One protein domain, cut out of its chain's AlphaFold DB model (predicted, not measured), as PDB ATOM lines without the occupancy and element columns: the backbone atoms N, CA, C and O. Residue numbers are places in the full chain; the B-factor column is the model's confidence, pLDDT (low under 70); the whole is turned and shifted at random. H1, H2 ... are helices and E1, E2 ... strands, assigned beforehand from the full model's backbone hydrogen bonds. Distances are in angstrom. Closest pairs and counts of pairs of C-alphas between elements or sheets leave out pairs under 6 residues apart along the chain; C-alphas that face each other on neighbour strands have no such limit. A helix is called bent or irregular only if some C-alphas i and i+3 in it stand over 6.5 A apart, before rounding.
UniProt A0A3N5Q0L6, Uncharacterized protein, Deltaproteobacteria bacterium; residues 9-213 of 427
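This is residues 9 to 213 of the 427 residues of an uncharacterized protein of Deltaproteobacteria bacterium (UniProt A0A3N5Q0L6). A long, bent strip of three antiparallel strands, E7, E6 and E9, curls round helix H1, and from the side of E9 the same sheet goes on through E5, E8, E1 and E2 to a small head of two hairpins, E1 with E2 and E3 with E4. At the other end of the strip from the turn between E6 and E7, E10 pairs with E9 and E11 with E10, and H2 packs on that end of the sheet. The printed part has 205 residues, with two named helices and eleven named strands in the order E1 E2 E3 E4 E5 E6 E7 E8 H1 E9 E10 E11 H2; the class is mixed, helices and strands. The sheet of nine strands is branched, mixed and strongly twisted, while E3 and E4 make a separate antiparallel sheet of two. The whole is compact, with a radius of gyration of the C-alphas of 18.9 A and spans of 60 by 54 by 31 A.

The longest strand is E9, residues 149 to 171, 47.3 A from C-alpha 149 at (-20.114, -44.138, 52.413) to C-alpha 171 at (-24.133, -11.842, 18.122). Beside it runs E6, residues 61 to 79, 49.5 A long, and then E7, residues 84 to 94, 28.8 A. E9 bends by 94 degrees at residue 156, E6 by 60 degrees at residue 74 and E7 by 63 degrees at residue 88. E5 is residues 46 to 49, E8 residues 114 to 116, E1 residues 9 to 12 and E2 residues 19 to 23; C-alpha 9 is at (-8.487, -10.495, 49.850). E3 is residues 28 to 30 and E4 residues 37 to 41. E10, residues 176 to 181, is 16.7 A long, and E11 is residues 189 to 191. H1, residues 130 to 142, measures 18.4 A, and H2, residues 193 to 204, 16.6 A, ending at C-alpha 204 at (-31.375, -4.345, 37.016).

E9 has E6 on one side, and E5 and E10 on the other side, beside residues 160 to 163 and 166 to 171. E6 and E9 are antiparallel, with N 68 and O 162 at 2.8 A. E6 and E7 form an antiparallel hairpin, with N 73 and O 89 at 2.9 A. E5 is parallel to E9, with N 163 and O 48 at 2.7 A, and antiparallel to E8, with N 49 and O 115 at 2.8 A. E8 is parallel to E1, with N 116 and O 10 at 2.8 A. E1 and E2 form a hairpin, with N 11 and O 20 at 2.9 A. The closest C-alphas of E2 and E3 are those of Leu 22 and Leu 29, 6.8 A apart. E3 and E4 form a hairpin, with N 38 and O 29 at 2.8 A. E9, E10 and E11 are a meander, each strand the antiparallel neighbour of the one before, with N 169 and O 178 at 2.9 A and N 179 and O 189 at 2.9 A. H1 is on the branched sheet; its closest C-alphas to E7 are Ala 133 and Val 93, 5.9 A apart. H2 is on the same sheet at a height of 10.2 A, over E10 and only just over E6, and slantwise to the strands, at 48 degrees to E10 on the local plane. H1 and H2 are apart. In both helices every O i to N i+4 pair is within hydrogen-bond range.

The C-alphas farthest apart are those of Arg 82 and Arg 173, 61.0 A. The printed part has no cut. The links E5 to E6, E7 to E8 and E8 to H1 are long, with 11, 19 and 13 residues. The mean pLDDT of the printed part is 83.9; under 70 are residues 55, 59 to 60, 101 to 103, 120 to 121, 141 to 147 and 205 to 210.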
ATOM      1  N   ALA A   9      -7.578 -11.511  50.337       92.69
ATOM      2  CA  ALA A   9      -8.487 -10.495  49.850       92.69
ATOM      3  C   ALA A   9      -7.986  -9.105  50.258       92.69
ATOM      4  O   ALA A   9      -7.245  -8.959  51.225       92.69
ATOM      5  N   LYS A  10      -8.401  -8.088  49.516       93.94
ATOM      6  CA  LYS A  10      -8.192  -6.678  49.826       93.94
ATOM      7  C   LYS A  10      -9.534  -5.991  49.975       93.94
ATOM      8  O   LYS A  10     -10.510  -6.351  49.317       93.94
ATOM      9  N   GLY A  11      -9.582  -4.989  50.829       92.62
ATOM     10  CA  GLY A  11     -10.734  -4.120  50.992       92.62
ATOM     11  C   GLY A  11     -10.300  -2.738  51.443       92.62
ATOM     12  O   GLY A  11      -9.110  -2.424  51.483       92.62
ATOM     13  N   TYR A  12     -11.279  -1.935  51.837       93.50
ATOM     14  CA  TYR A  12     -11.051  -0.615  52.408       93.50
ATOM     15  C   TYR A  12     -11.717  -0.530  53.775       93.50
ATOM     16  O   TYR A  12     -12.801  -1.073  53.994       93.50
ATOM     17  N   CYS A  13     -11.053   0.144  54.707       93.62
ATOM     18  CA  CYS A  13     -11.605   0.406  56.022       93.62
ATOM     19  C   CYS A  13     -12.819   1.340  55.893       93.62
ATOM     20  O   CYS A  13     -12.663   2.444  55.366       93.62
ATOM     21  N   PRO A  14     -14.000   0.973  56.424       92.25
ATOM     22  CA  PRO A  14     -15.185   1.826  56.332       92.25
ATOM     23  C   PRO A  14     -15.077   3.102  57.183       92.25
ATOM     24  O   PRO A  14     -15.892   4.000  57.020       92.25
ATOM     25  N   GLN A  15     -14.093   3.189  58.088       91.94
ATOM     26  CA  GLN A  15     -13.899   4.347  58.962       91.94
ATOM     27  C   GLN A  15     -12.943   5.395  58.375       91.94
ATOM     28  O   GLN A  15     -13.204   6.583  58.509       91.94
ATOM     29  N   CYS A  16     -11.832   4.983  57.753       94.75
ATOM     30  CA  CYS A  16     -10.810   5.919  57.256       94.75
ATOM     31  C   CYS A  16     -10.485   5.787  55.762       94.75
ATOM     32  O   CYS A  16      -9.611   6.494  55.275       94.75
ATOM     33  N   GLY A  17     -11.099   4.842  55.044       93.12
ATOM     34  CA  GLY A  17     -10.796   4.578  53.634       93.12
ATOM     35  C   GLY A  17      -9.435   3.921  53.374       93.12
ATOM     36  O   GLY A  17      -9.124   3.612  52.230       93.12
ATOM     37  N   GLY A  18      -8.621   3.667  54.405       93.50
ATOM     38  CA  GLY A  18      -7.317   3.020  54.252       93.50
ATOM     39  C   GLY A  18      -7.433   1.572  53.749       93.50
ATOM     40  O   GLY A  18      -8.380   0.876  54.136       93.50
ATOM     41  N   PRO A  19      -6.494   1.090  52.913       94.06
ATOM     42  CA  PRO A  19      -6.512  -0.281  52.413       94.06
ATOM     43  C   PRO A  19      -6.333  -1.291  53.553       94.06
ATOM     44  O   PRO A  19      -5.599  -1.051  54.512       94.06
ATOM     45  N   VAL A  20      -7.008  -2.434  53.447       93.31
ATOM     46  CA  VAL A  20      -6.903  -3.540  54.408       93.31
ATOM     47  C   VAL A  20      -6.674  -4.862  53.690       93.31
ATOM     48  O   VAL A  20      -7.352  -5.167  52.708       93.31
ATOM     49  N   ASP A  21      -5.736  -5.652  54.206       91.69
ATOM     50  CA  ASP A  21      -5.541  -7.040  53.804       91.69
ATOM     51  C   ASP A  21      -6.428  -7.946  54.662       91.69
ATOM     52  O   ASP A  21      -6.530  -7.783  55.879       91.69
ATOM     53  N   LEU A  22      -7.083  -8.897  54.009       90.88
ATOM     54  CA  LEU A  22      -8.080  -9.788  54.585       90.88
ATOM     55  C   LEU A  22      -7.805 -11.229  54.145       90.88
ATOM     56  O   LEU A  22      -7.185 -11.483  53.109       90.88
ATOM     57  N   GLU A  23      -8.327 -12.184  54.906       89.56
ATOM     58  CA  GLU A  23      -8.425 -13.574  54.476       89.56
ATOM     59  C   GLU A  23      -9.849 -13.862  53.989       89.56
ATOM     60  O   GLU A  23     -10.832 -13.475  54.622       89.56
ATOM     61  N   ALA A  24      -9.982 -14.536  52.846       89.25
ATOM     62  CA  ALA A  24     -11.290 -14.826  52.278       89.25
ATOM     63  C   ALA A  24     -12.113 -15.729  53.211       89.25
ATOM     64  O   ALA A  24     -11.770 -16.890  53.439       89.25
ATOM     65  N   GLY A  25     -13.226 -15.184  53.699       88.25
ATOM     66  CA  GLY A  25     -14.142 -15.851  54.621       88.25
ATOM     67  C   GLY A  25     -13.897 -15.529  56.099       88.25
ATOM     68  O   GLY A  25     -14.704 -15.933  56.931       88.25
ATOM     69  N   ASP A  26     -12.849 -14.770  56.429       90.12
ATOM     70  CA  ASP A  26     -12.645 -14.239  57.777       90.12
ATOM     71  C   ASP A  26     -13.574 -13.036  58.013       90.12
ATOM     72  O   ASP A  26     -13.535 -12.080  57.234       90.12
ATOM     73  N   PRO A  27     -14.430 -13.048  59.052       89.94
ATOM     74  CA  PRO A  27     -15.308 -11.925  59.353       89.94
ATOM     75  C   PRO A  27     -14.588 -10.752  60.027       89.94
ATOM     76  O   PRO A  27     -15.235  -9.752  60.318       89.94
ATOM     77  N   LEU A  28     -13.288 -10.821  60.313       91.19
ATOM     78  CA  LEU A  28     -12.588  -9.742  61.005       91.19
ATOM     79  C   LEU A  28     -11.807  -8.824  60.073       91.19
ATOM     80  O   LEU A  28     -11.132  -9.250  59.144       91.19
ATOM     81  N   LEU A  29     -11.861  -7.533  60.392       92.06
ATOM     82  CA  LEU A  29     -11.118  -6.480  59.719       92.06
ATOM     83  C   LEU A  29     -10.315  -5.708  60.764       92.06
ATOM     84  O   LEU A  29     -10.875  -5.161  61.713       92.06
ATOM     85  N   SER A  30      -8.998  -5.640  60.580       92.12
ATOM     86  CA  SER A  30      -8.103  -4.812  61.396       92.12
ATOM     87  C   SER A  30      -7.407  -3.791  60.510       92.12
ATOM     88  O   SER A  30      -6.666  -4.158  59.602       92.12
ATOM     89  N   CYS A  31      -7.645  -2.504  60.757       92.88
ATOM     90  CA  CYS A  31      -7.038  -1.439  59.970       92.88
ATOM     91  C   CYS A  31      -5.711  -0.997  60.592       92.88
ATOM     92  O   CYS A  31      -5.667  -0.562  61.740       92.88
ATOM     93  N   SER A  32      -4.623  -1.042  59.826       92.38
ATOM     94  CA  SER A  32      -3.311  -0.555  60.269       92.38
ATOM     95  C   SER A  32      -3.211   0.975  60.307       92.38
ATOM     96  O   SER A  32      -2.359   1.485  61.034       92.38
ATOM     97  N   PHE A  33      -4.079   1.691  59.584       93.56
ATOM     98  CA  PHE A  33      -4.075   3.153  59.471       93.56
ATOM     99  C   PHE A  33      -4.755   3.816  60.672       93.56
ATOM    100  O   PHE A  33      -4.087   4.439  61.488       93.56
ATOM    101  N   CYS A  34      -6.069   3.624  60.838       93.75
ATOM    102  CA  CYS A  34      -6.821   4.203  61.961       93.75
ATOM    103  C   CYS A  34      -6.857   3.313  63.214       93.75
ATOM    104  O   CYS A  34      -7.527   3.648  64.184       93.75
ATOM    105  N   LYS A  35      -6.181   2.154  63.186       91.81
ATOM    106  CA  LYS A  35      -6.120   1.163  64.281       91.81
ATOM    107  C   LYS A  35      -7.472   0.566  64.698       91.81
ATOM    108  O   LYS A  35      -7.519  -0.215  65.649       91.81
ATOM    109  N   THR A  36      -8.549   0.865  63.970       92.88
ATOM    110  CA  THR A  36      -9.873   0.301  64.235       92.88
ATOM    111  C   THR A  36      -9.914  -1.197  63.955       92.88
ATOM    112  O   THR A  36      -9.220  -1.718  63.073       92.88
ATOM    113  N   ARG A  37     -10.762  -1.889  64.709       93.81
ATOM    114  CA  ARG A  37     -11.002  -3.327  64.606       93.81
ATOM    115  C   ARG A  37     -12.499  -3.544  64.487       93.81
ATOM    116  O   ARG A  37     -13.252  -3.110  65.357       93.81
ATOM    117  N   LEU A  38     -12.924  -4.200  63.417       93.56
ATOM    118  CA  LEU A  38     -14.330  -4.355  63.067       93.56
ATOM    119  C   LEU A  38     -14.664  -5.824  62.810       93.56
ATOM    120  O   LEU A  38     -13.853  -6.578  62.273       93.56
ATOM    121  N   TYR A  39     -15.889  -6.200  63.155       93.56
ATOM    122  CA  TYR A  39     -16.513  -7.458  62.773       93.56
ATOM    123  C   TYR A  39     -17.452  -7.208  61.591       93.56
ATOM    124  O   TYR A  39     -18.399  -6.427  61.690       93.56
ATOM    125  N   MET A  40     -17.192  -7.869  60.472       92.75
ATOM    126  CA  MET A  40     -17.999  -7.844  59.260       92.75
ATOM    127  C   MET A  40     -19.229  -8.733  59.436       92.75
ATOM    128  O   MET A  40     -19.131  -9.933  59.684       92.75
ATOM    129  N   VAL A  41     -20.402  -8.133  59.285       90.81
ATOM    130  CA  VAL A  41     -21.707  -8.778  59.417       90.81
ATOM    131  C   VAL A  41     -22.388  -8.780  58.047       90.81
ATOM    132  O   VAL A  41     -23.100  -7.831  57.695       90.81
ATOM    133  N   PRO A  42     -22.163  -9.822  57.231       86.00
ATOM    134  CA  PRO A  42     -22.834  -9.954  55.947       86.00
ATOM    135  C   PRO A  42     -24.314 -10.320  56.117       86.00
ATOM    136  O   PRO A  42     -24.702 -11.070  57.013       86.00
ATOM    137  N   LYS A  43     -25.159  -9.854  55.188       83.12
ATOM    138  CA  LYS A  43     -26.475 -10.466  54.949       83.12
ATOM    139  C   LYS A  43     -26.280 -11.705  54.064       83.12
ATOM    140  O   LYS A  43     -26.270 -11.593  52.837       83.12
ATOM    141  N   GLY A  44     -26.063 -12.864  54.683       84.50
ATOM    142  CA  GLY A  44     -25.680 -14.111  54.002       84.50
ATOM    143  C   GLY A  44     -24.165 -14.364  54.076       84.50
ATOM    144  O   GLY A  44     -23.563 -14.008  55.085       84.50
ATOM    145  N   PRO A  45     -23.527 -14.969  53.059       88.19
ATOM    146  CA  PRO A  45     -22.080 -15.200  53.056       88.19
ATOM    147  C   PRO A  45     -21.286 -13.916  52.773       88.19
ATOM    148  O   PRO A  45     -21.794 -12.988  52.135       88.19
ATOM    149  N   LEU A  46     -20.010 -13.890  53.174       91.75
ATOM    150  CA  LEU A  46     -19.061 -12.888  52.679       91.75
ATOM    151  C   LEU A  46     -18.877 -13.047  51.167       91.75
ATOM    152  O   LEU A  46     -18.869 -14.164  50.641       91.75
ATOM    153  N   ARG A  47     -18.740 -11.915  50.478       92.81
ATOM    154  CA  ARG A  47     -18.716 -11.839  49.017       92.81
ATOM    155  C   ARG A  47     -17.420 -11.191  48.563       92.81
ATOM    156  O   ARG A  47     -16.980 -10.197  49.137       92.81
ATOM    157  N   TYR A  48     -16.847 -11.740  47.508       93.88
ATOM    158  CA  TYR A  48     -15.577 -11.311  46.949       93.88
ATOM    159  C   TYR A  48     -15.665 -11.275  45.430       93.88
ATOM    160  O   TYR A  48     -16.383 -12.089  44.866       93.88
ATOM    161  N   THR A  49     -14.924 -10.398  44.762       92.69
ATOM    162  CA  THR A  49     -14.779 -10.396  43.298       92.69
ATOM    163  C   THR A  49     -13.352 -10.751  42.901       92.69
ATOM    164  O   THR A  49     -12.396 -10.418  43.610       92.69
ATOM    165  N   LEU A  50     -13.191 -11.436  41.765       91.31
ATOM    166  CA  LEU A  50     -11.875 -11.546  41.143       91.31
ATOM    167  C   LEU A  50     -11.524 -10.211  40.467       91.31
ATOM    168  O   LEU A  50     -12.396  -9.596  39.841       91.31
ATOM    169  N   PRO A  51     -10.265  -9.759  40.570       88.50
ATOM    170  CA  PRO A  51      -9.814  -8.572  39.869       88.50
ATOM    171  C   PRO A  51      -9.837  -8.782  38.351       88.50
ATOM    172  O   PRO A  51      -9.627  -9.880  37.825       88.50
ATOM    173  N   VAL A  52     -10.081  -7.684  37.649       84.94
ATOM    174  CA  VAL A  52     -10.134  -7.585  36.190       84.94
ATOM    175  C   VAL A  52      -9.170  -6.466  35.808       84.94
ATOM    176  O   VAL A  52      -9.085  -5.471  36.524       84.94
ATOM    177  N   LYS A  53      -8.392  -6.648  34.739       75.75
ATOM    178  CA  LYS A  53      -7.565  -5.566  34.188       75.75
ATOM    179  C   LYS A  53      -8.453  -4.576  33.432       75.75
ATOM    180  O   LYS A  53      -9.393  -4.991  32.755       75.75
ATOM    181  N   ASP A  54      -8.136  -3.291  33.513       70.00
ATOM    182  CA  ASP A  54      -8.851  -2.276  32.740       70.00
ATOM    183  C   ASP A  54      -8.735  -2.547  31.229       70.00
ATOM    184  O   ASP A  54      -7.732  -3.084  30.754       70.00
ATOM    185  N   GLY A  55      -9.784  -2.206  30.471       66.56
ATOM    186  CA  GLY A  55      -9.805  -2.341  29.006       66.56
ATOM    187  C   GLY A  55     -10.103  -3.745  28.461       66.56
ATOM    188  O   GLY A  55      -9.881  -3.998  27.283       66.56
ATOM    189  N   LEU A  56     -10.618  -4.666  29.286       71.94
ATOM    190  CA  LEU A  56     -10.907  -6.052  28.878       71.94
ATOM    191  C   LEU A  56     -12.139  -6.240  27.973       71.94
ATOM    192  O   LEU A  56     -12.355  -7.353  27.508       71.94
ATOM    193  N   THR A  57     -12.942  -5.200  27.738       70.81
ATOM    194  CA  THR A  57     -14.194  -5.293  26.963       70.81
ATOM    195  C   THR A  57     -14.136  -4.441  25.700       70.81
ATOM    196  O   THR A  57     -13.654  -3.307  25.718       70.81
ATOM    197  N   ARG A  58     -14.637  -4.996  24.594       73.94
ATOM    198  CA  ARG A  58     -14.906  -4.287  23.333       73.94
ATOM    199  C   ARG A  58     -16.306  -3.655  23.350       73.94
ATOM    200  O   ARG A  58     -17.103  -3.931  24.237       73.94
ATOM    201  N   ARG A  59     -16.635  -2.825  22.349       65.56
ATOM    202  CA  ARG A  59     -17.932  -2.106  22.270       65.56
ATOM    203  C   ARG A  59     -19.174  -3.011  22.357       65.56
ATOM    204  O   ARG A  59     -20.192  -2.555  22.859       65.56
ATOM    205  N   GLU A  60     -19.090  -4.252  21.882       69.94
ATOM    206  CA  GLU A  60     -20.199  -5.229  21.846       69.94
ATOM    207  C   GLU A  60     -20.152  -6.237  23.013       69.94
ATOM    208  O   GLU A  60     -20.909  -7.205  23.053       69.94
ATOM    209  N   GLU A  61     -19.236  -6.034  23.961       83.38
ATOM    210  CA  GLU A  61     -18.975  -6.957  25.058       83.38
ATOM    211  C   GLU A  61     -19.391  -6.353  26.396       83.38
ATOM    212  O   GLU A  61     -19.107  -5.195  26.707       83.38
ATOM    213  N   ARG A  62     -20.022  -7.171  27.237       86.75
ATOM    214  CA  ARG A  62     -20.429  -6.777  28.584       86.75
ATOM    215  C   ARG A  62     -19.712  -7.619  29.628       86.75
ATOM    216  O   ARG A  62     -19.806  -8.844  29.616       86.75
ATOM    217  N   LEU A  63     -19.043  -6.960  30.574       88.12
ATOM    218  CA  LEU A  63     -18.452  -7.622  31.736       88.12
ATOM    219  C   LEU A  63     -19.539  -7.969  32.758       88.12
ATOM    220  O   LEU A  63     -20.296  -7.103  33.198       88.12
ATOM    221  N   LEU A  64     -19.576  -9.233  33.165       89.06
ATOM    222  CA  LEU A  64     -20.499  -9.777  34.153       89.06
ATOM    223  C   LEU A  64     -19.738 -10.491  35.263       89.06
ATOM    224  O   LEU A  64     -18.699 -11.098  35.028       89.06
ATOM    225  N   TYR A  65     -20.287 -10.459  36.473       90.12
ATOM    226  CA  TYR A  65     -19.726 -11.152  37.627       90.12
ATOM    227  C   TYR A  65     -20.643 -12.293  38.047       90.12
ATOM    228  O   TYR A  65     -21.717 -12.054  38.608       90.12
ATOM    229  N   LEU A  66     -20.203 -13.528  37.802       90.50
ATOM    230  CA  LEU A  66     -20.966 -14.737  38.094       90.50
ATOM    231  C   LEU A  66     -20.558 -15.378  39.425       90.50
ATOM    232  O   LEU A  66     -19.364 -15.473  39.722       90.50
ATOM    233  N   PRO A  67     -21.535 -15.811  40.242       92.25
ATOM    234  CA  PRO A  67     -21.282 -16.307  41.585       92.25
ATOM    235  C   PRO A  67     -20.776 -17.755  41.596       92.25
ATOM    236  O   PRO A  67     -21.377 -18.647  41.002       92.25
ATOM    237  N   TYR A  68     -19.726 -18.003  42.377       93.12
ATOM    238  CA  TYR A  68     -19.234 -19.325  42.750       93.12
ATOM    239  C   TYR A  68     -19.224 -19.455  44.269       93.12
ATOM    240  O   TYR A  68     -18.661 -18.617  44.972       93.12
ATOM    241  N   TRP A  69     -19.804 -20.532  44.783       93.38
ATOM    242  CA  TRP A  69     -19.619 -20.926  46.172       93.38
ATOM    243  C   TRP A  69     -18.214 -21.475  46.355       93.38
ATOM    244  O   TRP A  69     -17.809 -22.365  45.613       93.38
ATOM    245  N   ARG A  70     -17.488 -20.979  47.356       92.38
ATOM    246  CA  ARG A  70     -16.273 -21.612  47.868       92.38
ATOM    247  C   ARG A  70     -16.579 -22.259  49.208       92.38
ATOM    248  O   ARG A  70     -17.066 -21.584  50.116       92.38
ATOM    249  N   PHE A  71     -16.225 -23.532  49.329       89.12
ATOM    250  CA  PHE A  71     -16.295 -24.298  50.569       89.12
ATOM    251  C   PHE A  71     -14.883 -24.665  50.992       89.12
ATOM    252  O   PHE A  71     -14.169 -25.296  50.210       89.12
ATOM    253  N   ARG A  72     -14.490 -24.289  52.211       88.00
ATOM    254  CA  ARG A  72     -13.205 -24.679  52.796       88.00
ATOM    255  C   ARG A  72     -13.404 -25.216  54.205       88.00
ATOM    256  O   ARG A  72     -13.866 -24.471  55.053       88.00
ATOM    257  N   GLY A  73     -13.053 -26.467  54.471       88.62
ATOM    258  CA  GLY A  73     -13.213 -27.069  55.796       88.62
ATOM    259  C   GLY A  73     -12.865 -28.552  55.822       88.62
ATOM    260  O   GLY A  73     -12.325 -29.098  54.862       88.62
ATOM    261  N   LEU A  74     -13.169 -29.233  56.923       89.50
ATOM    262  CA  LEU A  74     -12.920 -30.665  57.057       89.50
ATOM    263  C   LEU A  74     -14.093 -31.461  56.500       89.50
ATOM    264  O   LEU A  74     -15.225 -31.281  56.932       89.50
ATOM    265  N   ARG A  75     -13.812 -32.397  55.598       89.88
ATOM    266  CA  ARG A  75     -14.757 -33.415  55.141       89.88
ATOM    267  C   ARG A  75     -14.477 -34.714  55.874       89.88
ATOM    268  O   ARG A  75     -13.359 -35.218  55.828       89.88
ATOM    269  N   TYR A  76     -15.506 -35.286  56.478       91.69
ATOM    270  CA  TYR A  76     -15.465 -36.609  57.080       91.69
ATOM    271  C   TYR A  76     -16.397 -37.551  56.342       91.69
ATOM    272  O   TYR A  76     -17.591 -37.284  56.224       91.69
ATOM    273  N   LYS A  77     -15.845 -38.673  55.890       90.88
ATOM    274  CA  LYS A  77     -16.581 -39.795  55.322       90.88
ATOM    275  C   LYS A  77     -16.624 -40.932  56.319       90.88
ATOM    276  O   LYS A  77     -15.581 -41.335  56.836       90.88
ATOM    277  N   VAL A  78     -17.818 -41.450  56.560       91.88
ATOM    278  CA  VAL A  78     -18.035 -42.636  57.383       91.88
ATOM    279  C   VAL A  78     -18.433 -43.771  56.454       91.88
ATOM    280  O   VAL A  78     -19.474 -43.688  55.810       91.88
ATOM    281  N   PHE A  79     -17.608 -44.809  56.375       90.69
ATOM    282  CA  PHE A  79     -17.827 -45.972  55.515       90.69
ATOM    283  C   PHE A  79     -18.562 -47.079  56.257       90.69
ATOM    284  O   PHE A  79     -18.479 -47.180  57.486       90.69
ATOM    285  N   ASP A  80     -19.244 -47.932  55.507       85.69
ATOM    286  CA  ASP A  80     -19.868 -49.156  56.004       85.69
ATOM    287  C   ASP A  80     -18.850 -50.151  56.592       85.69
ATOM    288  O   ASP A  80     -19.101 -50.757  57.635       85.69
ATOM    289  N   GLN A  81     -17.641 -50.198  56.027       86.00
ATOM    290  CA  GLN A  81     -16.492 -51.004  56.461       86.00
ATOM    291  C   GLN A  81     -15.863 -50.558  57.801       86.00
ATOM    292  O   GLN A  81     -14.730 -50.921  58.118       86.00
ATOM    293  N   ARG A  82     -16.583 -49.791  58.631       90.06
ATOM    294  CA  ARG A  82     -16.131 -49.319  59.957       90.06
ATOM    295  C   ARG A  82     -14.889 -48.426  59.907       90.06
ATOM    296  O   ARG A  82     -14.051 -48.450  60.808       90.06
ATOM    297  N   GLN A  83     -14.798 -47.611  58.860       90.69
ATOM    298  CA  GLN A  83     -13.735 -46.627  58.680       90.69
ATOM    299  C   GLN A  83     -14.290 -45.205  58.682       90.69
ATOM    300  O   GLN A  83     -15.369 -44.936  58.155       90.69
ATOM    301  N   VAL A  84     -13.515 -44.283  59.253       92.44
ATOM    302  CA  VAL A  84     -13.798 -42.848  59.223       92.44
ATOM    303  C   VAL A  84     -12.595 -42.142  58.613       92.44
ATOM    304  O   VAL A  84     -11.529 -42.090  59.226       92.44
ATOM    305  N   ASN A  85     -12.768 -41.580  57.417       91.19
ATOM    306  CA  ASN A  85     -11.716 -40.825  56.742       91.19
ATOM    307  C   ASN A  85     -12.030 -39.339  56.793       91.19
ATOM    308  O   ASN A  85     -13.086 -38.898  56.347       91.19
ATOM    309  N   GLY A  86     -11.088 -38.567  57.324       90.12
ATOM    310  CA  GLY A  86     -11.142 -37.114  57.321       90.12
ATOM    311  C   GLY A  86     -10.128 -36.528  56.343       90.12
ATOM    312  O   GLY A  86      -8.965 -36.932  56.345       90.12
ATOM    313  N   SER A  87     -10.545 -35.555  55.543       88.25
ATOM    314  CA  SER A  87      -9.689 -34.802  54.626       88.25
ATOM    315  C   SER A  87     -10.053 -33.317  54.631       88.25
ATOM    316  O   SER A  87     -11.109 -32.924  55.119       88.25
ATOM    317  N   LEU A  88      -9.160 -32.472  54.120       86.25
ATOM    318  CA  LEU A  88      -9.476 -31.069  53.863       86.25
ATOM    319  C   LEU A  88     -10.205 -30.965  52.523       86.25
ATOM    320  O   LEU A  88      -9.724 -31.490  51.518       86.25
ATOM    321  N   LEU A  89     -11.326 -30.253  52.507       85.81
ATOM    322  CA  LEU A  89     -11.987 -29.796  51.298       85.81
ATOM    323  C   LEU A  89     -11.684 -28.306  51.109       85.81
ATOM    324  O   LEU A  89     -11.935 -27.525  52.018       85.81
ATOM    325  N   ASP A  90     -11.179 -27.913  49.940       87.00
ATOM    326  CA  ASP A  90     -11.213 -26.529  49.442       87.00
ATOM    327  C   ASP A  90     -11.636 -26.596  47.975       87.00
ATOM    328  O   ASP A  90     -10.889 -27.086  47.126       87.00
ATOM    329  N   THR A  91     -12.878 -26.218  47.686       87.75
ATOM    330  CA  THR A  91     -13.460 -26.362  46.350       87.75
ATOM    331  C   THR A  91     -14.360 -25.192  46.007       87.75
ATOM    332  O   THR A  91     -14.858 -24.484  46.885       87.75
ATOM    333  N   THR A  92     -14.576 -25.006  44.707       90.31
ATOM    334  CA  THR A  92     -15.476 -23.987  44.175       90.31
ATOM    335  C   THR A  92     -16.501 -24.606  43.240       90.31
ATOM    336  O   THR A  92     -16.174 -25.446  42.400       90.31
ATOM    337  N   VAL A  93     -17.752 -24.181  43.388       91.00
ATOM    338  CA  VAL A  93     -18.887 -24.665  42.600       91.00
ATOM    339  C   VAL A  93     -19.692 -23.477  42.105       91.00
ATOM    340  O   VAL A  93     -19.997 -22.568  42.874       91.00
ATOM    341  N   THR A  94     -20.046 -23.485  40.822       90.06
ATOM    342  CA  THR A  94     -20.889 -22.441  40.235       90.06
ATOM    343  C   THR A  94     -22.249 -22.367  40.939       90.06
ATOM    344  O   THR A  94     -22.965 -23.362  41.087       90.06
ATOM    345  N   ALA A  95     -22.623 -21.161  41.360       89.94
ATOM    346  CA  ALA A  95     -23.946 -20.869  41.894       89.94
ATOM    347  C   ALA A  95     -24.936 -20.431  40.798       89.94
ATOM    348  O   ALA A  95     -26.073 -20.090  41.117       89.94
ATOM    349  N   PHE A  96     -24.513 -20.429  39.531       87.12
ATOM    350  CA  PHE A  96     -25.301 -20.031  38.365       87.12
ATOM    351  C   PHE A  96     -25.687 -21.250  37.517       87.12
ATOM    352  O   PHE A  96     -24.831 -22.094  37.236       87.12
ATOM    353  N   SER A  97     -26.963 -21.368  37.133       82.38
ATOM    354  CA  SER A  97     -27.515 -22.568  36.495       82.38
ATOM    355  C   SER A  97     -26.890 -22.873  35.141       82.38
ATOM    356  O   SER A  97     -26.523 -24.025  34.925       82.38
ATOM    357  N   GLY A  98     -26.700 -21.843  34.312       77.62
ATOM    358  CA  GLY A  98     -26.219 -21.944  32.930       77.62
ATOM    359  C   GLY A  98     -24.717 -22.189  32.763       77.62
ATOM    360  O   GLY A  98     -24.223 -22.177  31.646       77.62
ATOM    361  N   ILE A  99     -23.967 -22.393  33.854       78.75
ATOM    362  CA  ILE A  99     -22.574 -22.858  33.782       78.75
ATOM    363  C   ILE A  99     -22.527 -24.326  34.184       78.75
ATOM    364  O   ILE A  99     -23.108 -24.718  35.204       78.75
ATOM    365  N   ASP A 100     -21.762 -25.104  33.419       76.19
ATOM    366  CA  ASP A 100     -21.540 -26.519  33.681       76.19
ATOM    367  C   ASP A 100     -21.107 -26.792  35.133       76.19
ATOM    368  O   ASP A 100     -20.166 -26.222  35.700       76.19
ATOM    369  N   THR A 101     -21.806 -27.752  35.729       69.44
ATOM    370  CA  THR A 101     -21.557 -28.241  37.074       69.44
ATOM    371  C   THR A 101     -20.358 -29.177  37.175       69.44
ATOM    372  O   THR A 101     -20.147 -29.664  38.274       69.44
ATOM    373  N   GLY A 102     -19.548 -29.408  36.141       67.50
ATOM    374  CA  GLY A 102     -18.190 -29.959  36.251       67.50
ATOM    375  C   GLY A 102     -17.117 -28.884  36.479       67.50
ATOM    376  O   GLY A 102     -16.080 -29.145  37.092       67.50
ATOM    377  N   SER A 103     -17.394 -27.639  36.086       68.81
ATOM    378  CA  SER A 103     -16.420 -26.546  36.106       68.81
ATOM    379  C   SER A 103     -16.238 -25.964  37.518       68.81
ATOM    380  O   SER A 103     -17.195 -25.574  38.201       68.81
ATOM    381  N   SER A 104     -14.994 -25.945  38.002       81.44
ATOM    382  CA  SER A 104     -14.568 -25.157  39.173       81.44
ATOM    383  C   SER A 104     -13.946 -23.841  38.697       81.44
ATOM    384  O   SER A 104     -13.727 -23.679  37.502       81.44
ATOM    385  N   LEU A 105     -13.606 -22.912  39.598       84.00
ATOM    386  CA  LEU A 105     -12.887 -21.697  39.192       84.00
ATOM    387  C   LEU A 105     -11.511 -21.982  38.567       84.00
ATOM    388  O   LEU A 105     -10.955 -21.092  37.935       84.00
ATOM    389  N   GLY A 106     -10.918 -23.160  38.799       80.75
ATOM    390  CA  GLY A 106      -9.597 -23.527  38.268       80.75
ATOM    391  C   GLY A 106      -8.422 -22.701  38.818       80.75
ATOM    392  O   GLY A 106      -7.265 -22.996  38.527       80.75
ATOM    393  N   ILE A 107      -8.690 -21.688  39.644       80.00
ATOM    394  CA  ILE A 107      -7.684 -20.771  40.176       80.00
ATOM    395  C   ILE A 107      -7.199 -21.255  41.537       80.00
ATOM    396  O   ILE A 107      -7.976 -21.454  42.475       80.00
ATOM    397  N   ARG A 108      -5.877 -21.374  41.669       78.94
ATOM    398  CA  ARG A 108      -5.247 -21.654  42.957       78.94
ATOM    399  C   ARG A 108      -5.313 -20.416  43.865       78.94
ATOM    400  O   ARG A 108      -4.914 -19.338  43.419       78.94
ATOM    401  N   PRO A 109      -5.672 -20.569  45.155       79.19
ATOM    402  CA  PRO A 109      -5.733 -19.472  46.126       79.19
ATOM    403  C   PRO A 109      -4.505 -18.561  46.199       79.19
ATOM    404  O   PRO A 109      -4.620 -17.396  46.561       79.19
ATOM    405  N   GLN A 110      -3.315 -19.091  45.893       78.38
ATOM    406  CA  GLN A 110      -2.060 -18.347  46.030       78.38
ATOM    407  C   GLN A 110      -1.780 -17.383  44.873       78.38
ATOM    408  O   GLN A 110      -0.909 -16.530  45.006       78.38
ATOM    409  N   VAL A 111      -2.459 -17.550  43.737       80.88
ATOM    410  CA  VAL A 111      -2.108 -16.861  42.485       80.88
ATOM    411  C   VAL A 111      -2.815 -15.513  42.366       80.88
ATOM    412  O   VAL A 111      -2.347 -14.636  41.647       80.88
ATOM    413  N   MET A 112      -3.920 -15.315  43.086       83.81
ATOM    414  CA  MET A 112      -4.740 -14.119  42.945       83.81
ATOM    415  C   MET A 112      -5.241 -13.606  44.293       83.81
ATOM    416  O   MET A 112      -5.585 -14.372  45.189       83.81
ATOM    417  N   THR A 113      -5.277 -12.281  44.426       90.44
ATOM    418  CA  THR A 113      -5.863 -11.593  45.582       90.44
ATOM    419  C   THR A 113      -7.251 -11.088  45.207       90.44
ATOM    420  O   THR A 113      -7.405 -10.424  44.186       90.44
ATOM    421  N   LEU A 114      -8.252 -11.425  46.017       93.56
ATOM    422  CA  LEU A 114      -9.645 -11.022  45.826       93.56
ATOM    423  C   LEU A 114      -9.884  -9.568  46.231       93.56
ATOM    424  O   LEU A 114      -9.135  -9.021  47.034       93.56
ATOM    425  N   ASN A 115     -10.999  -8.993  45.784       93.06
ATOM    426  CA  ASN A 115     -11.530  -7.745  46.333       93.06
ATOM    427  C   ASN A 115     -12.791  -8.029  47.158       93.06
ATOM    428  O   ASN A 115     -13.686  -8.740  46.701       93.06
ATOM    429  N   LEU A 116     -12.882  -7.486  48.372       93.12
ATOM    430  CA  LEU A 116     -14.074  -7.577  49.215       93.12
ATOM    431  C   LEU A 116     -15.226  -6.798  48.568       93.12
ATOM    432  O   LEU A 116     -15.129  -5.593  48.338       93.12
ATOM    433  N   ALA A 117     -16.347  -7.474  48.329       89.88
ATOM    434  CA  ALA A 117     -17.542  -6.838  47.799       89.88
ATOM    435  C   ALA A 117     -18.398  -6.265  48.936       89.88
ATOM    436  O   ALA A 117     -19.155  -6.983  49.591       89.88
ATOM    437  N   VAL A 118     -18.298  -4.951  49.150       82.50
ATOM    438  CA  VAL A 118     -19.108  -4.230  50.152       82.50
ATOM    439  C   VAL A 118     -20.555  -4.043  49.673       82.50
ATOM    440  O   VAL A 118     -21.493  -4.170  50.462       82.50
ATOM    441  N   ASN A 119     -20.735  -3.807  48.366       76.12
ATOM    442  CA  ASN A 119     -22.028  -3.598  47.713       76.12
ATOM    443  C   ASN A 119     -22.268  -4.649  46.620       76.12
ATOM    444  O   ASN A 119     -21.366  -4.962  45.848       76.12
ATOM    445  N   GLY A 120     -23.500  -5.156  46.524       67.00
ATOM    446  CA  GLY A 120     -23.884  -6.208  45.573       67.00
ATOM    447  C   GLY A 120     -24.594  -5.730  44.303       67.00
ATOM    448  O   GLY A 120     -25.167  -6.551  43.598       67.00
ATOM    449  N   LYS A 121     -24.618  -4.420  44.002       68.44
ATOM    450  CA  LYS A 121     -25.453  -3.863  42.913       68.44
ATOM    451  C   LYS A 121     -25.090  -4.368  41.507       68.44
ATOM    452  O   LYS A 121     -25.961  -4.422  40.656       68.44
ATOM    453  N   HIS A 122     -23.835  -4.749  41.273       77.00
ATOM    454  CA  HIS A 122     -23.359  -5.258  39.974       77.00
ATOM    455  C   HIS A 122     -23.100  -6.771  39.985       77.00
ATOM    456  O   HIS A 122     -22.471  -7.304  39.072       77.00
ATOM    457  N   LEU A 123     -23.528  -7.458  41.046       84.75
ATOM    458  CA  LEU A 123     -23.250  -8.871  41.263       84.75
ATOM    459  C   LEU A 123     -24.496  -9.693  40.976       84.75
ATOM    460  O   LEU A 123     -25.573  -9.420  41.507       84.75
ATOM    461  N   ILE A 124     -24.339 -10.733  40.162       86.50
ATOM    462  CA  ILE A 124     -25.452 -11.612  39.815       86.50
ATOM    463  C   ILE A 124     -25.847 -12.432  41.058       86.50
ATOM    464  O   ILE A 124     -24.984 -13.001  41.740       86.50
ATOM    465  N   PRO A 125     -27.135 -12.489  41.428       84.75
ATOM    466  CA  PRO A 125     -27.551 -13.275  42.580       84.75
ATOM    467  C   PRO A 125     -27.276 -14.772  42.358       84.75
ATOM    468  O   PRO A 125     -27.446 -15.265  41.243       84.75
ATOM    469  N   PRO A 126     -26.847 -15.510  43.400       88.88
ATOM    470  CA  PRO A 126     -26.719 -16.959  43.303       88.88
ATOM    471  C   PRO A 126     -28.100 -17.580  43.062       88.88
ATOM    472  O   PRO A 126     -29.052 -17.273  43.777       88.88
ATOM    473  N   GLN A 127     -28.197 -18.456  42.066       89.25
ATOM    474  CA  GLN A 127     -29.416 -19.207  41.744       89.25
ATOM    475  C   GLN A 127     -29.456 -20.550  42.480       89.25
ATOM    476  O   GLN A 127     -30.531 -21.024  42.827       89.25
ATOM    477  N   ARG A 128     -28.285 -21.136  42.766       89.38
ATOM    478  CA  ARG A 128     -28.142 -22.303  43.646       89.38
ATOM    479  C   ARG A 128     -27.797 -21.866  45.059       89.38
ATOM    480  O   ARG A 128     -26.894 -21.045  45.265       89.38
ATOM    481  N   ASN A 129     -28.463 -22.452  46.047       90.81
ATOM    482  CA  ASN A 129     -28.098 -22.234  47.446       90.81
ATOM    483  C   ASN A 129     -26.832 -23.033  47.828       90.81
ATOM    484  O   ASN A 129     -26.371 -23.907  47.091       90.81
ATOM    485  N   ALA A 130     -26.259 -22.733  48.996       88.06
ATOM    486  CA  ALA A 130     -25.032 -23.379  49.463       88.06
ATOM    487  C   ALA A 130     -25.179 -24.906  49.615       88.06
ATOM    488  O   ALA A 130     -24.247 -25.643  49.313       88.06
ATOM    489  N   LYS A 131     -26.355 -25.398  50.028       87.25
ATOM    490  CA  LYS A 131     -26.605 -26.834  50.222       87.25
ATOM    491  C   LYS A 131     -26.583 -27.597  48.894       87.25
ATOM    492  O   LYS A 131     -25.963 -28.650  48.802       87.25
ATOM    493  N   GLU A 132     -27.229 -27.055  47.866       88.81
ATOM    494  CA  GLU A 132     -27.207 -27.614  46.509       88.81
ATOM    495  C   GLU A 132     -25.796 -27.602  45.916       88.81
ATOM    496  O   GLU A 132     -25.352 -28.594  45.342       88.81
ATOM    497  N   ALA A 133     -25.065 -26.498  46.087       88.50
ATOM    498  CA  ALA A 133     -23.696 -26.383  45.594       88.50
ATOM    499  C   ALA A 133     -22.732 -27.343  46.312       88.50
ATOM    500  O   ALA A 133     -21.866 -27.933  45.666       88.50
ATOM    501  N   LEU A 134     -22.907 -27.554  47.620       84.81
ATOM    502  CA  LEU A 134     -22.136 -28.535  48.380       84.81
ATOM    503  C   LEU A 134     -22.427 -29.964  47.901       84.81
ATOM    504  O   LEU A 134     -21.495 -30.723  47.665       84.81
ATOM    505  N   TYR A 135     -23.691 -30.301  47.631       84.38
ATOM    506  CA  TYR A 135     -24.062 -31.601  47.059       84.38
ATOM    507  C   TYR A 135     -23.435 -31.849  45.672       84.38
ATOM    508  O   TYR A 135     -23.000 -32.958  45.356       84.38
ATOM    509  N   ILE A 136     -23.330 -30.812  44.834       85.69
ATOM    510  CA  ILE A 136     -22.598 -30.899  43.560       85.69
ATOM    511  C   ILE A 136     -21.104 -31.144  43.816       85.69
ATOM    512  O   ILE A 136     -20.508 -32.005  43.167       85.69
ATOM    513  N   ALA A 137     -20.496 -30.426  44.769       83.31
ATOM    514  CA  ALA A 137     -19.100 -30.645  45.149       83.31
ATOM    515  C   ALA A 137     -18.854 -32.087  45.620       83.31
ATOM    516  O   ALA A 137     -17.861 -32.702  45.230       83.31
ATOM    517  N   GLU A 138     -19.770 -32.634  46.421       77.00
ATOM    518  CA  GLU A 138     -19.738 -34.020  46.888       77.00
ATOM    519  C   GLU A 138     -19.720 -34.995  45.708       77.00
ATOM    520  O   GLU A 138     -18.813 -35.827  45.628       77.00
ATOM    521  N   LYS A 139     -20.658 -34.852  44.760       78.00
ATOM    522  CA  LYS A 139     -20.753 -35.716  43.571       78.00
ATOM    523  C   LYS A 139     -19.496 -35.693  42.709       78.00
ATOM    524  O   LYS A 139     -19.028 -36.758  42.320       78.00
ATOM    525  N   ARG A 140     -18.913 -34.516  42.455       76.88
ATOM    526  CA  ARG A 140     -17.655 -34.399  41.688       76.88
ATOM    527  C   ARG A 140     -16.521 -35.196  42.331       76.88
ATOM    528  O   ARG A 140     -15.742 -35.841  41.644       76.88
ATOM    529  N   LEU A 141     -16.435 -35.172  43.660       69.69
ATOM    530  CA  LEU A 141     -15.398 -35.898  44.399       69.69
ATOM    531  C   LEU A 141     -15.664 -37.407  44.487       69.69
ATOM    532  O   LEU A 141     -14.747 -38.157  44.808       69.69
ATOM    533  N   LEU A 142     -16.909 -37.843  44.272       61.97
ATOM    534  CA  LEU A 142     -17.318 -39.250  44.293       61.97
ATOM    535  C   LEU A 142     -17.122 -39.954  42.947       61.97
ATOM    536  O   LEU A 142     -17.053 -41.176  42.936       61.97
ATOM    537  N   GLN A 143     -16.940 -39.221  41.840       58.19
ATOM    538  CA  GLN A 143     -16.643 -39.803  40.517       58.19
ATOM    539  C   GLN A 143     -15.347 -40.647  40.478       58.19
ATOM    540  O   GLN A 143     -15.067 -41.277  39.466       58.19
ATOM    541  N   PHE A 144     -14.585 -40.697  41.578       50.62
ATOM    542  CA  PHE A 144     -13.328 -41.434  41.714       50.62
ATOM    543  C   PHE A 144     -13.313 -42.467  42.862       50.62
ATOM    544  O   PHE A 144     -12.232 -42.922  43.230       50.62
ATOM    545  N   GLN A 145     -14.452 -42.812  43.487       55.50
ATOM    546  CA  GLN A 145     -14.482 -43.779  44.601       55.50
ATOM    547  C   GLN A 145     -15.631 -44.790  44.478       55.50
ATOM    548  O   GLN A 145     -16.792 -44.396  44.446       55.50
ATOM    549  N   GLU A 146     -15.292 -46.083  44.465       54.94
ATOM    550  CA  GLU A 146     -16.244 -47.209  44.427       54.94
ATOM    551  C   GLU A 146     -16.885 -47.516  45.800       54.94
ATOM    552  O   GLU A 146     -17.932 -48.155  45.864       54.94
ATOM    553  N   ASP A 147     -16.303 -47.031  46.906       63.00
ATOM    554  CA  ASP A 147     -16.771 -47.350  48.262       63.00
ATOM    555  C   ASP A 147     -18.066 -46.614  48.662       63.00
ATOM    556  O   ASP A 147     -18.160 -45.378  48.624       63.00
ATOM    557  N   THR A 148     -19.050 -47.361  49.173       70.56
ATOM    558  CA  THR A 148     -20.317 -46.811  49.674       70.56
ATOM    559  C   THR A 148     -20.166 -46.193  51.069       70.56
ATOM    560  O   THR A 148     -20.180 -46.878  52.093       70.56
ATOM    561  N   ALA A 149     -20.059 -44.863  51.141       79.38
ATOM    562  CA  ALA A 149     -20.114 -44.138  52.413       79.38
ATOM    563  C   ALA A 149     -21.531 -44.183  53.029       79.38
ATOM    564  O   ALA A 149     -22.519 -43.884  52.360       79.38
ATOM    565  N   PHE A 150     -21.641 -44.473  54.332       86.12
ATOM    566  CA  PHE A 150     -22.895 -44.360  55.088       86.12
ATOM    567  C   PHE A 150     -23.413 -42.926  55.127       86.12
ATOM    568  O   PHE A 150     -24.615 -42.685  55.010       86.12
ATOM    569  N   PHE A 151     -22.515 -41.979  55.387       88.25
ATOM    570  CA  PHE A 151     -22.802 -40.553  55.337       88.25
ATOM    571  C   PHE A 151     -21.506 -39.745  55.308       88.25
ATOM    572  O   PHE A 151     -20.435 -40.216  55.705       88.25
ATOM    573  N   GLU A 152     -21.639 -38.485  54.908       87.19
ATOM    574  CA  GLU A 152     -20.565 -37.500  54.950       87.19
ATOM    575  C   GLU A 152     -20.959 -36.299  55.814       87.19
ATOM    576  O   GLU A 152     -22.144 -35.970  55.949       87.19
ATOM    577  N   ARG A 153     -19.978 -35.658  56.447       89.06
ATOM    578  CA  ARG A 153     -20.159 -34.407  57.194       89.06
ATOM    579  C   ARG A 153     -19.038 -33.438  56.887       89.06
ATOM    580  O   ARG A 153     -17.886 -33.847  56.764       89.06
ATOM    581  N   PHE A 154     -19.392 -32.164  56.841       87.50
ATOM    582  CA  PHE A 154     -18.454 -31.067  56.710       87.50
ATOM    583  C   PHE A 154     -18.432 -30.286  58.019       87.50
ATOM    584  O   PHE A 154     -19.477 -30.023  58.606       87.50
ATOM    585  N   ILE A 155     -17.236 -30.049  58.550       89.00
ATOM    586  CA  ILE A 155     -17.018 -29.494  59.889       89.00
ATOM    587  C   ILE A 155     -15.898 -28.461  59.797       89.00
ATOM    588  O   ILE A 155     -14.892 -28.682  59.121       89.00
ATOM    589  N   GLY A 156     -16.032 -27.347  60.505       81.50
ATOM    590  CA  GLY A 156     -15.095 -26.234  60.428       81.50
ATOM    591  C   GLY A 156     -15.140 -25.556  59.065       81.50
ATOM    592  O   GLY A 156     -14.082 -25.186  58.559       81.50
ATOM    593  N   GLU A 157     -16.310 -25.463  58.432       82.00
ATOM    594  CA  GLU A 157     -16.416 -24.976  57.060       82.00
ATOM    595  C   GLU A 157     -16.581 -23.457  56.987       82.00
ATOM    596  O   GLU A 157     -17.498 -22.856  57.535       82.00
ATOM    597  N   THR A 158     -15.686 -22.815  56.253       84.56
ATOM    598  CA  THR A 158     -15.815 -21.421  55.860       84.56
ATOM    599  C   THR A 158     -16.452 -21.372  54.475       84.56
ATOM    600  O   THR A 158     -15.895 -21.883  53.499       84.56
ATOM    601  N   GLN A 159     -17.623 -20.739  54.392       89.06
ATOM    602  CA  GLN A 159     -18.381 -20.575  53.154       89.06
ATOM    603  C   GLN A 159     -18.350 -19.111  52.701       89.06
ATOM    604  O   GLN A 159     -18.667 -18.199  53.468       89.06
ATOM    605  N   CYS A 160     -17.992 -18.868  51.442       92.56
ATOM    606  CA  CYS A 160     -18.066 -17.532  50.847       92.56
ATOM    607  C   CYS A 160     -18.469 -17.587  49.371       92.56
ATOM    608  O   CYS A 160     -18.390 -18.638  48.733       92.56
ATOM    609  N   LEU A 161     -18.913 -16.449  48.834       93.62
ATOM    610  CA  LEU A 161     -19.172 -16.279  47.407       93.62
ATOM    611  C   LEU A 161     -17.997 -15.563  46.748       93.62
ATOM    612  O   LEU A 161     -17.610 -14.472  47.169       93.62
ATOM    613  N   ILE A 162     -17.469 -16.164  45.690       93.56
ATOM    614  CA  ILE A 162     -16.470 -15.568  44.810       93.56
ATOM    615  C   ILE A 162     -17.139 -15.276  43.475       93.56
ATOM    616  O   ILE A 162     -17.686 -16.158  42.824       93.56
ATOM    617  N   TYR A 163     -17.083 -14.022  43.072       92.81
ATOM    618  CA  TYR A 163     -17.634 -13.519  41.836       92.81
ATOM    619  C   TYR A 163     -16.561 -13.503  40.764       92.81
ATOM    620  O   TYR A 163     -15.628 -12.696  40.810       92.81
ATOM    621  N   ALA A 164     -16.701 -14.413  39.809       92.06
ATOM    622  CA  ALA A 164     -15.794 -14.540  38.689       92.06
ATOM    623  C   ALA A 164     -16.247 -13.666  37.508       92.06
ATOM    624  O   ALA A 164     -17.441 -13.618  37.219       92.06
ATOM    625  N   PRO A 165     -15.318 -12.972  36.838       91.12
ATOM    626  CA  PRO A 165     -15.599 -12.128  35.696       91.12
ATOM    627  C   PRO A 165     -15.764 -12.963  34.428       91.12
ATOM    628  O   PRO A 165     -14.924 -13.803  34.098       91.12
ATOM    629  N   PHE A 166     -16.838 -12.680  33.706       89.50
ATOM    630  CA  PHE A 166     -17.169 -13.255  32.416       89.50
ATOM    631  C   PHE A 166     -17.460 -12.145  31.418       89.50
ATOM    632  O   PHE A 166     -18.046 -11.121  31.767       89.50
ATOM    633  N   ILE A 167     -17.062 -12.364  30.175       89.44
ATOM    634  CA  ILE A 167     -17.394 -11.493  29.058       89.44
ATOM    635  C   ILE A 167     -18.587 -12.115  28.343       89.44
ATOM    636  O   ILE A 167     -18.521 -13.263  27.908       89.44
ATOM    637  N   LEU A 168     -19.680 -11.362  28.273       88.69
ATOM    638  CA  LEU A 168     -20.835 -11.676  27.447       88.69
ATOM    639  C   LEU A 168     -20.677 -10.969  26.102       88.69
ATOM    640  O   LEU A 168     -20.573  -9.743  26.071       88.69
ATOM    641  N   THR A 169     -20.705 -11.736  25.018       88.25
ATOM    642  CA  THR A 169     -20.707 -11.233  23.643       88.25
ATOM    643  C   THR A 169     -22.051 -11.553  22.999       88.25
ATOM    644  O   THR A 169     -22.487 -12.709  22.997       88.25
ATOM    645  N   GLU A 170     -22.709 -10.531  22.454       85.38
ATOM    646  CA  GLU A 170     -23.991 -10.669  21.765       85.38
ATOM    647  C   GLU A 170     -23.795 -10.654  20.246       85.38
ATOM    648  O   GLU A 170     -23.342  -9.673  19.663       85.38
ATOM    649  N   PHE A 171     -24.173 -11.744  19.578       82.25
ATOM    650  CA  PHE A 171     -24.133 -11.842  18.122       82.25
ATOM    651  C   PHE A 171     -25.525 -11.576  17.545       82.25
ATOM    652  O   PHE A 171     -26.247 -12.509  17.187       82.25
ATOM    653  N   HIS A 172     -25.891 -10.294  17.411       72.12
ATOM    654  CA  HIS A 172     -27.226  -9.858  16.966       72.12
ATOM    655  C   HIS A 172     -27.707 -10.521  15.663       72.12
ATOM    656  O   HIS A 172     -28.888 -10.817  15.522       72.12
ATOM    657  N   ARG A 173     -26.805 -10.812  14.716       72.31
ATOM    658  CA  ARG A 173     -27.157 -11.443  13.426       72.31
ATOM    659  C   ARG A 173     -27.521 -12.928  13.520       72.31
ATOM    660  O   ARG A 173     -28.077 -13.461  12.569       72.31
ATOM    661  N   ARG A 174     -27.146 -13.608  14.605       70.19
ATOM    662  CA  ARG A 174     -27.320 -15.061  14.782       70.19
ATOM    663  C   ARG A 174     -28.173 -15.413  16.002       70.19
ATOM    664  O   ARG A 174     -28.223 -16.578  16.365       70.19
ATOM    665  N   GLU A 175     -28.767 -14.407  16.655       72.44
ATOM    666  CA  GLU A 175     -29.488 -14.536  17.933       72.44
ATOM    667  C   GLU A 175     -28.736 -15.358  18.996       72.44
ATOM    668  O   GLU A 175     -29.333 -16.069  19.803       72.44
ATOM    669  N   ARG A 176     -27.403 -15.262  18.997       81.88
ATOM    670  CA  ARG A 176     -26.531 -16.110  19.810       81.88
ATOM    671  C   ARG A 176     -25.817 -15.290  20.872       81.88
ATOM    672  O   ARG A 176     -25.236 -14.246  20.569       81.88
ATOM    673  N   TYR A 177     -25.800 -15.814  22.092       86.12
ATOM    674  CA  TYR A 177     -25.082 -15.242  23.224       86.12
ATOM    675  C   TYR A 177     -23.951 -16.181  23.616       86.12
ATOM    676  O   TYR A 177     -24.167 -17.374  23.827       86.12
ATOM    677  N   VAL A 178     -22.738 -15.641  23.691       87.75
ATOM    678  CA  VAL A 178     -21.562 -16.401  24.118       87.75
ATOM    679  C   VAL A 178     -21.032 -15.799  25.401       87.75
ATOM    680  O   VAL A 178     -20.843 -14.587  25.506       87.75
ATOM    681  N   LEU A 179     -20.783 -16.667  26.372       87.00
ATOM    682  CA  LEU A 179     -20.183 -16.308  27.638       87.00
ATOM    683  C   LEU A 179     -18.780 -16.906  27.723       87.00
ATOM    684  O   LEU A 179     -18.583 -18.107  27.542       87.00
ATOM    685  N   LYS A 180     -17.800 -16.060  28.034       87.25
ATOM    686  CA  LYS A 180     -16.396 -16.449  28.161       87.25
ATOM    687  C   LYS A 180     -15.863 -16.115  29.544       87.25
ATOM    688  O   LYS A 180     -15.903 -14.957  29.957       87.25
ATOM    689  N   GLY A 181     -15.321 -17.108  30.246       85.06
ATOM    690  CA  GLY A 181     -14.622 -16.870  31.507       85.06
ATOM    691  C   GLY A 181     -13.311 -16.125  31.268       85.06
ATOM    692  O   GLY A 181     -12.477 -16.554  30.469       85.06
ATOM    693  N   VAL A 182     -13.088 -15.021  31.982       84.06
ATOM    694  CA  VAL A 182     -11.767 -14.373  31.994       84.06
ATOM    695  C   VAL A 182     -10.776 -15.304  32.710       84.06
ATOM    696  O   VAL A 182     -11.179 -16.151  33.504       84.06
ATOM    697  N   TRP A 183      -9.476 -15.189  32.429       75.19
ATOM    698  CA  TRP A 183      -8.420 -16.007  33.059       75.19
ATOM    699  C   TRP A 183      -8.503 -17.518  32.782       75.19
ATOM    700  O   TRP A 183      -7.900 -18.303  33.509       75.19
ATOM    701  N   GLY A 184      -9.244 -17.939  31.752       75.00
ATOM    702  CA  GLY A 184      -9.424 -19.360  31.444       75.00
ATOM    703  C   GLY A 184     -10.256 -20.113  32.487       75.00
ATOM    704  O   GLY A 184     -10.188 -21.335  32.539       75.00
ATOM    705  N   ILE A 185     -11.039 -19.394  33.308       75.19
ATOM    706  CA  ILE A 185     -11.938 -19.974  34.323       75.19
ATOM    707  C   ILE A 185     -12.916 -20.967  33.692       75.19
ATOM    708  O   ILE A 185     -13.248 -21.989  34.285       75.19
ATOM    709  N   CYS A 186     -13.399 -20.638  32.498       75.75
ATOM    710  CA  CYS A 186     -14.378 -21.420  31.769       75.75
ATOM    711  C   CYS A 186     -14.145 -21.219  30.266       75.75
ATOM    712  O   CYS A 186     -13.941 -20.066  29.858       75.75
ATOM    713  N   PRO A 187     -14.175 -22.290  29.446       78.31
ATOM    714  CA  PRO A 187     -14.181 -22.144  27.993       78.31
ATOM    715  C   PRO A 187     -15.414 -21.354  27.534       78.31
ATOM    716  O   PRO A 187     -16.353 -21.147  28.305       78.31
ATOM    717  N   GLU A 188     -15.393 -20.897  26.284       83.81
ATOM    718  CA  GLU A 188     -16.547 -20.233  25.674       83.81
ATOM    719  C   GLU A 188     -17.746 -21.184  25.648       83.81
ATOM    720  O   GLU A 188     -17.636 -22.322  25.190       83.81
ATOM    721  N   GLN A 189     -18.877 -20.717  26.169       82.38
ATOM    722  CA  GLN A 189     -20.125 -21.472  26.219       82.38
ATOM    723  C   GLN A 189     -21.239 -20.652  25.577       82.38
ATOM    724  O   GLN A 189     -21.345 -19.441  25.793       82.38
ATOM    725  N   GLU A 190     -22.053 -21.314  24.759       84.69
ATOM    726  CA  GLU A 190     -23.310 -20.749  24.279       84.69
ATOM    727  C   GLU A 190     -24.320 -20.766  25.420       84.69
ATOM    728  O   GLU A 190     -24.422 -21.760  26.138       84.69
ATOM    729  N   ILE A 191     -25.037 -19.659  25.594       82.00
ATOM    730  CA  ILE A 191     -26.075 -19.532  26.614       82.00
ATOM    731  C   ILE A 191     -27.382 -19.136  25.945       82.00
ATOM    732  O   ILE A 191     -27.412 -18.290  25.046       82.00
ATOM    733  N   ASP A 192     -28.471 -19.723  26.428       82.94
ATOM    734  CA  ASP A 192     -29.810 -19.434  25.945       82.94
ATOM    735  C   ASP A 192     -30.203 -17.968  26.189       82.94
ATOM    736  O   ASP A 192     -29.997 -17.388  27.262       82.94
ATOM    737  N   LYS A 193     -30.862 -17.366  25.192       81.56
ATOM    738  CA  LYS A 193     -31.373 -15.983  25.247       81.56
ATOM    739  C   LYS A 193     -32.285 -15.746  26.457       81.56
ATOM    740  O   LYS A 193     -32.263 -14.662  27.044       81.56
ATOM    741  N   SER A 194     -33.073 -16.748  26.851       81.44
ATOM    742  CA  SER A 194     -33.964 -16.692  28.017       81.44
ATOM    743  C   SER A 194     -33.186 -16.549  29.331       81.44
ATOM    744  O   SER A 194     -33.534 -15.695  30.152       81.44
ATOM    745  N   GLU A 195     -32.099 -17.307  29.509       79.56
ATOM    746  CA  GLU A 195     -31.234 -17.243  30.690       79.56
ATOM    747  C   GLU A 195     -30.503 -15.900  30.781       79.56
ATOM    748  O   GLU A 195     -30.491 -15.273  31.845       79.56
ATOM    749  N   ILE A 196     -29.963 -15.409  29.659       81.06
ATOM    750  CA  ILE A 196     -29.317 -14.089  29.602       81.06
ATOM    751  C   ILE A 196     -30.314 -12.983  29.939       81.06
ATOM    752  O   ILE A 196     -30.020 -12.112  30.760       81.06
ATOM    753  N   THR A 197     -31.517 -13.028  29.369       81.69
ATOM    754  CA  THR A 197     -32.552 -12.018  29.633       81.69
ATOM    755  C   THR A 197     -32.955 -12.013  31.109       81.69
ATOM    756  O   THR A 197     -33.033 -10.949  31.729       81.69
ATOM    757  N   ALA A 198     -33.150 -13.193  31.709       81.62
ATOM    758  CA  ALA A 198     -33.449 -13.326  33.133       81.62
ATOM    759  C   ALA A 198     -32.312 -12.780  34.013       81.62
ATOM    760  O   ALA A 198     -32.560 -12.055  34.978       81.62
ATOM    761  N   MET A 199     -31.062 -13.070  33.651       80.06
ATOM    762  CA  MET A 199     -29.867 -12.598  34.348       80.06
ATOM    763  C   MET A 199     -29.713 -11.072  34.276       80.06
ATOM    764  O   MET A 199     -29.495 -10.424  35.302       80.06
ATOM    765  N   LEU A 200     -29.862 -10.478  33.088       81.56
ATOM    766  CA  LEU A 200     -29.790  -9.027  32.900       81.56
ATOM    767  C   LEU A 200     -30.927  -8.307  33.633       81.56
ATOM    768  O   LEU A 200     -30.707  -7.254  34.234       81.56
ATOM    769  N   LYS A 201     -32.124  -8.902  33.659       82.19
ATOM    770  CA  LYS A 201     -33.248  -8.400  34.455       82.19
ATOM    771  C   LYS A 201     -32.952  -8.462  35.957       82.19
ATOM    772  O   LYS A 201     -33.241  -7.500  36.661       82.19
ATOM    773  N   ALA A 202     -32.342  -9.545  36.444       77.12
ATOM    774  CA  ALA A 202     -31.959  -9.692  37.849       77.12
ATOM    775  C   ALA A 202     -30.882  -8.682  38.285       77.12
ATOM    776  O   ALA A 202     -30.937  -8.183  39.405       77.12
ATOM    777  N   LEU A 203     -29.943  -8.339  37.394       77.62
ATOM    778  CA  LEU A 203     -28.955  -7.271  37.610       77.62
ATOM    779  C   LEU A 203     -29.598  -5.887  37.758       77.62
ATOM    780  O   LEU A 203     -29.136  -5.079  38.557       77.62
ATOM    781  N   ASN A 204     -30.657  -5.621  36.992       73.00
ATOM    782  CA  ASN A 204     -31.375  -4.345  37.016       73.00
ATOM    783  C   ASN A 204     -32.451  -4.277  38.121       73.00
ATOM    784  O   ASN A 204     -33.039  -3.219  38.341       73.00
ATOM    785  N   GLY A 205     -32.738  -5.394  38.796       65.06
ATOM    786  CA  GLY A 205     -33.711  -5.478  39.885       65.06
ATOM    787  C   GLY A 205     -33.181  -4.955  41.229       65.06
ATOM    788  O   GLY A 205     -31.993  -4.651  41.370       65.06
ATOM    789  N   PRO A 206     -34.043  -4.855  42.261       57.31
ATOM    790  CA  PRO A 206     -33.596  -4.520  43.607       57.31
ATOM    791  C   PRO A 206     -32.585  -5.565  44.085       57.31
ATOM    792  O   PRO A 206     -32.871  -6.761  44.125       57.31
ATOM    793  N   SER A 207     -31.385  -5.112  44.452       60.50
ATOM    794  CA  SER A 207     -30.339  -6.017  44.926       60.50
ATOM    795  C   SER A 207     -30.812  -6.733  46.194       60.50
ATOM    796  O   SER A 207     -30.889  -6.142  47.271       60.50
ATOM    797  N   HIS A 208     -31.089  -8.034  46.086       59.22
ATOM    798  CA  HIS A 208     -31.371  -8.899  47.238       59.22
ATOM    799  C   HIS A 208     -30.144  -9.057  48.159       59.22
ATOM    800  O   HIS A 208     -30.233  -9.564  49.277       59.22
ATOM    801  N   GLN A 209     -28.982  -8.593  47.696       65.69
ATOM    802  CA  GLN A 209     -27.716  -8.605  48.404       65.69
ATOM    803  C   GLN A 209     -27.528  -7.291  49.161       65.69
ATOM    804  O   GLN A 209     -26.878  -6.361  48.685       65.69
ATOM    805  N   GLY A 210     -28.091  -7.215  50.369       67.25
ATOM    806  CA  GLY A 210     -27.923  -6.031  51.210       67.25
ATOM    807  C   GLY A 210     -26.450  -5.733  51.550       67.25
ATOM    808  O   GLY A 210     -25.596  -6.627  51.426       67.25
ATOM    809  N   PRO A 211     -26.163  -4.483  51.959       78.44
ATOM    810  CA  PRO A 211     -24.807  -4.009  52.212       78.44
ATOM    811  C   PRO A 211     -24.155  -4.766  53.369       78.44
ATOM    812  O   PRO A 211     -24.832  -5.285  54.262       78.44
ATOM    813  N   LEU A 212     -22.826  -4.820  53.340       87.56
ATOM    814  CA  LEU A 212     -22.032  -5.343  54.443       87.56
ATOM    815  C   LEU A 212     -22.119  -4.388  55.643       87.56
ATOM    816  O   LEU A 212     -21.828  -3.200  55.515       87.56
ATOM    817  N   HIS A 213     -22.518  -4.906  56.804       89.81
ATOM    818  CA  HIS A 213     -22.529  -4.142  58.050       89.81
ATOM    819  C   HIS A 213     -21.237  -4.383  58.831       89.81
ATOM    820  O   HIS A 213     -20.619  -5.440  58.709       89.81
TER     821      HIS A 213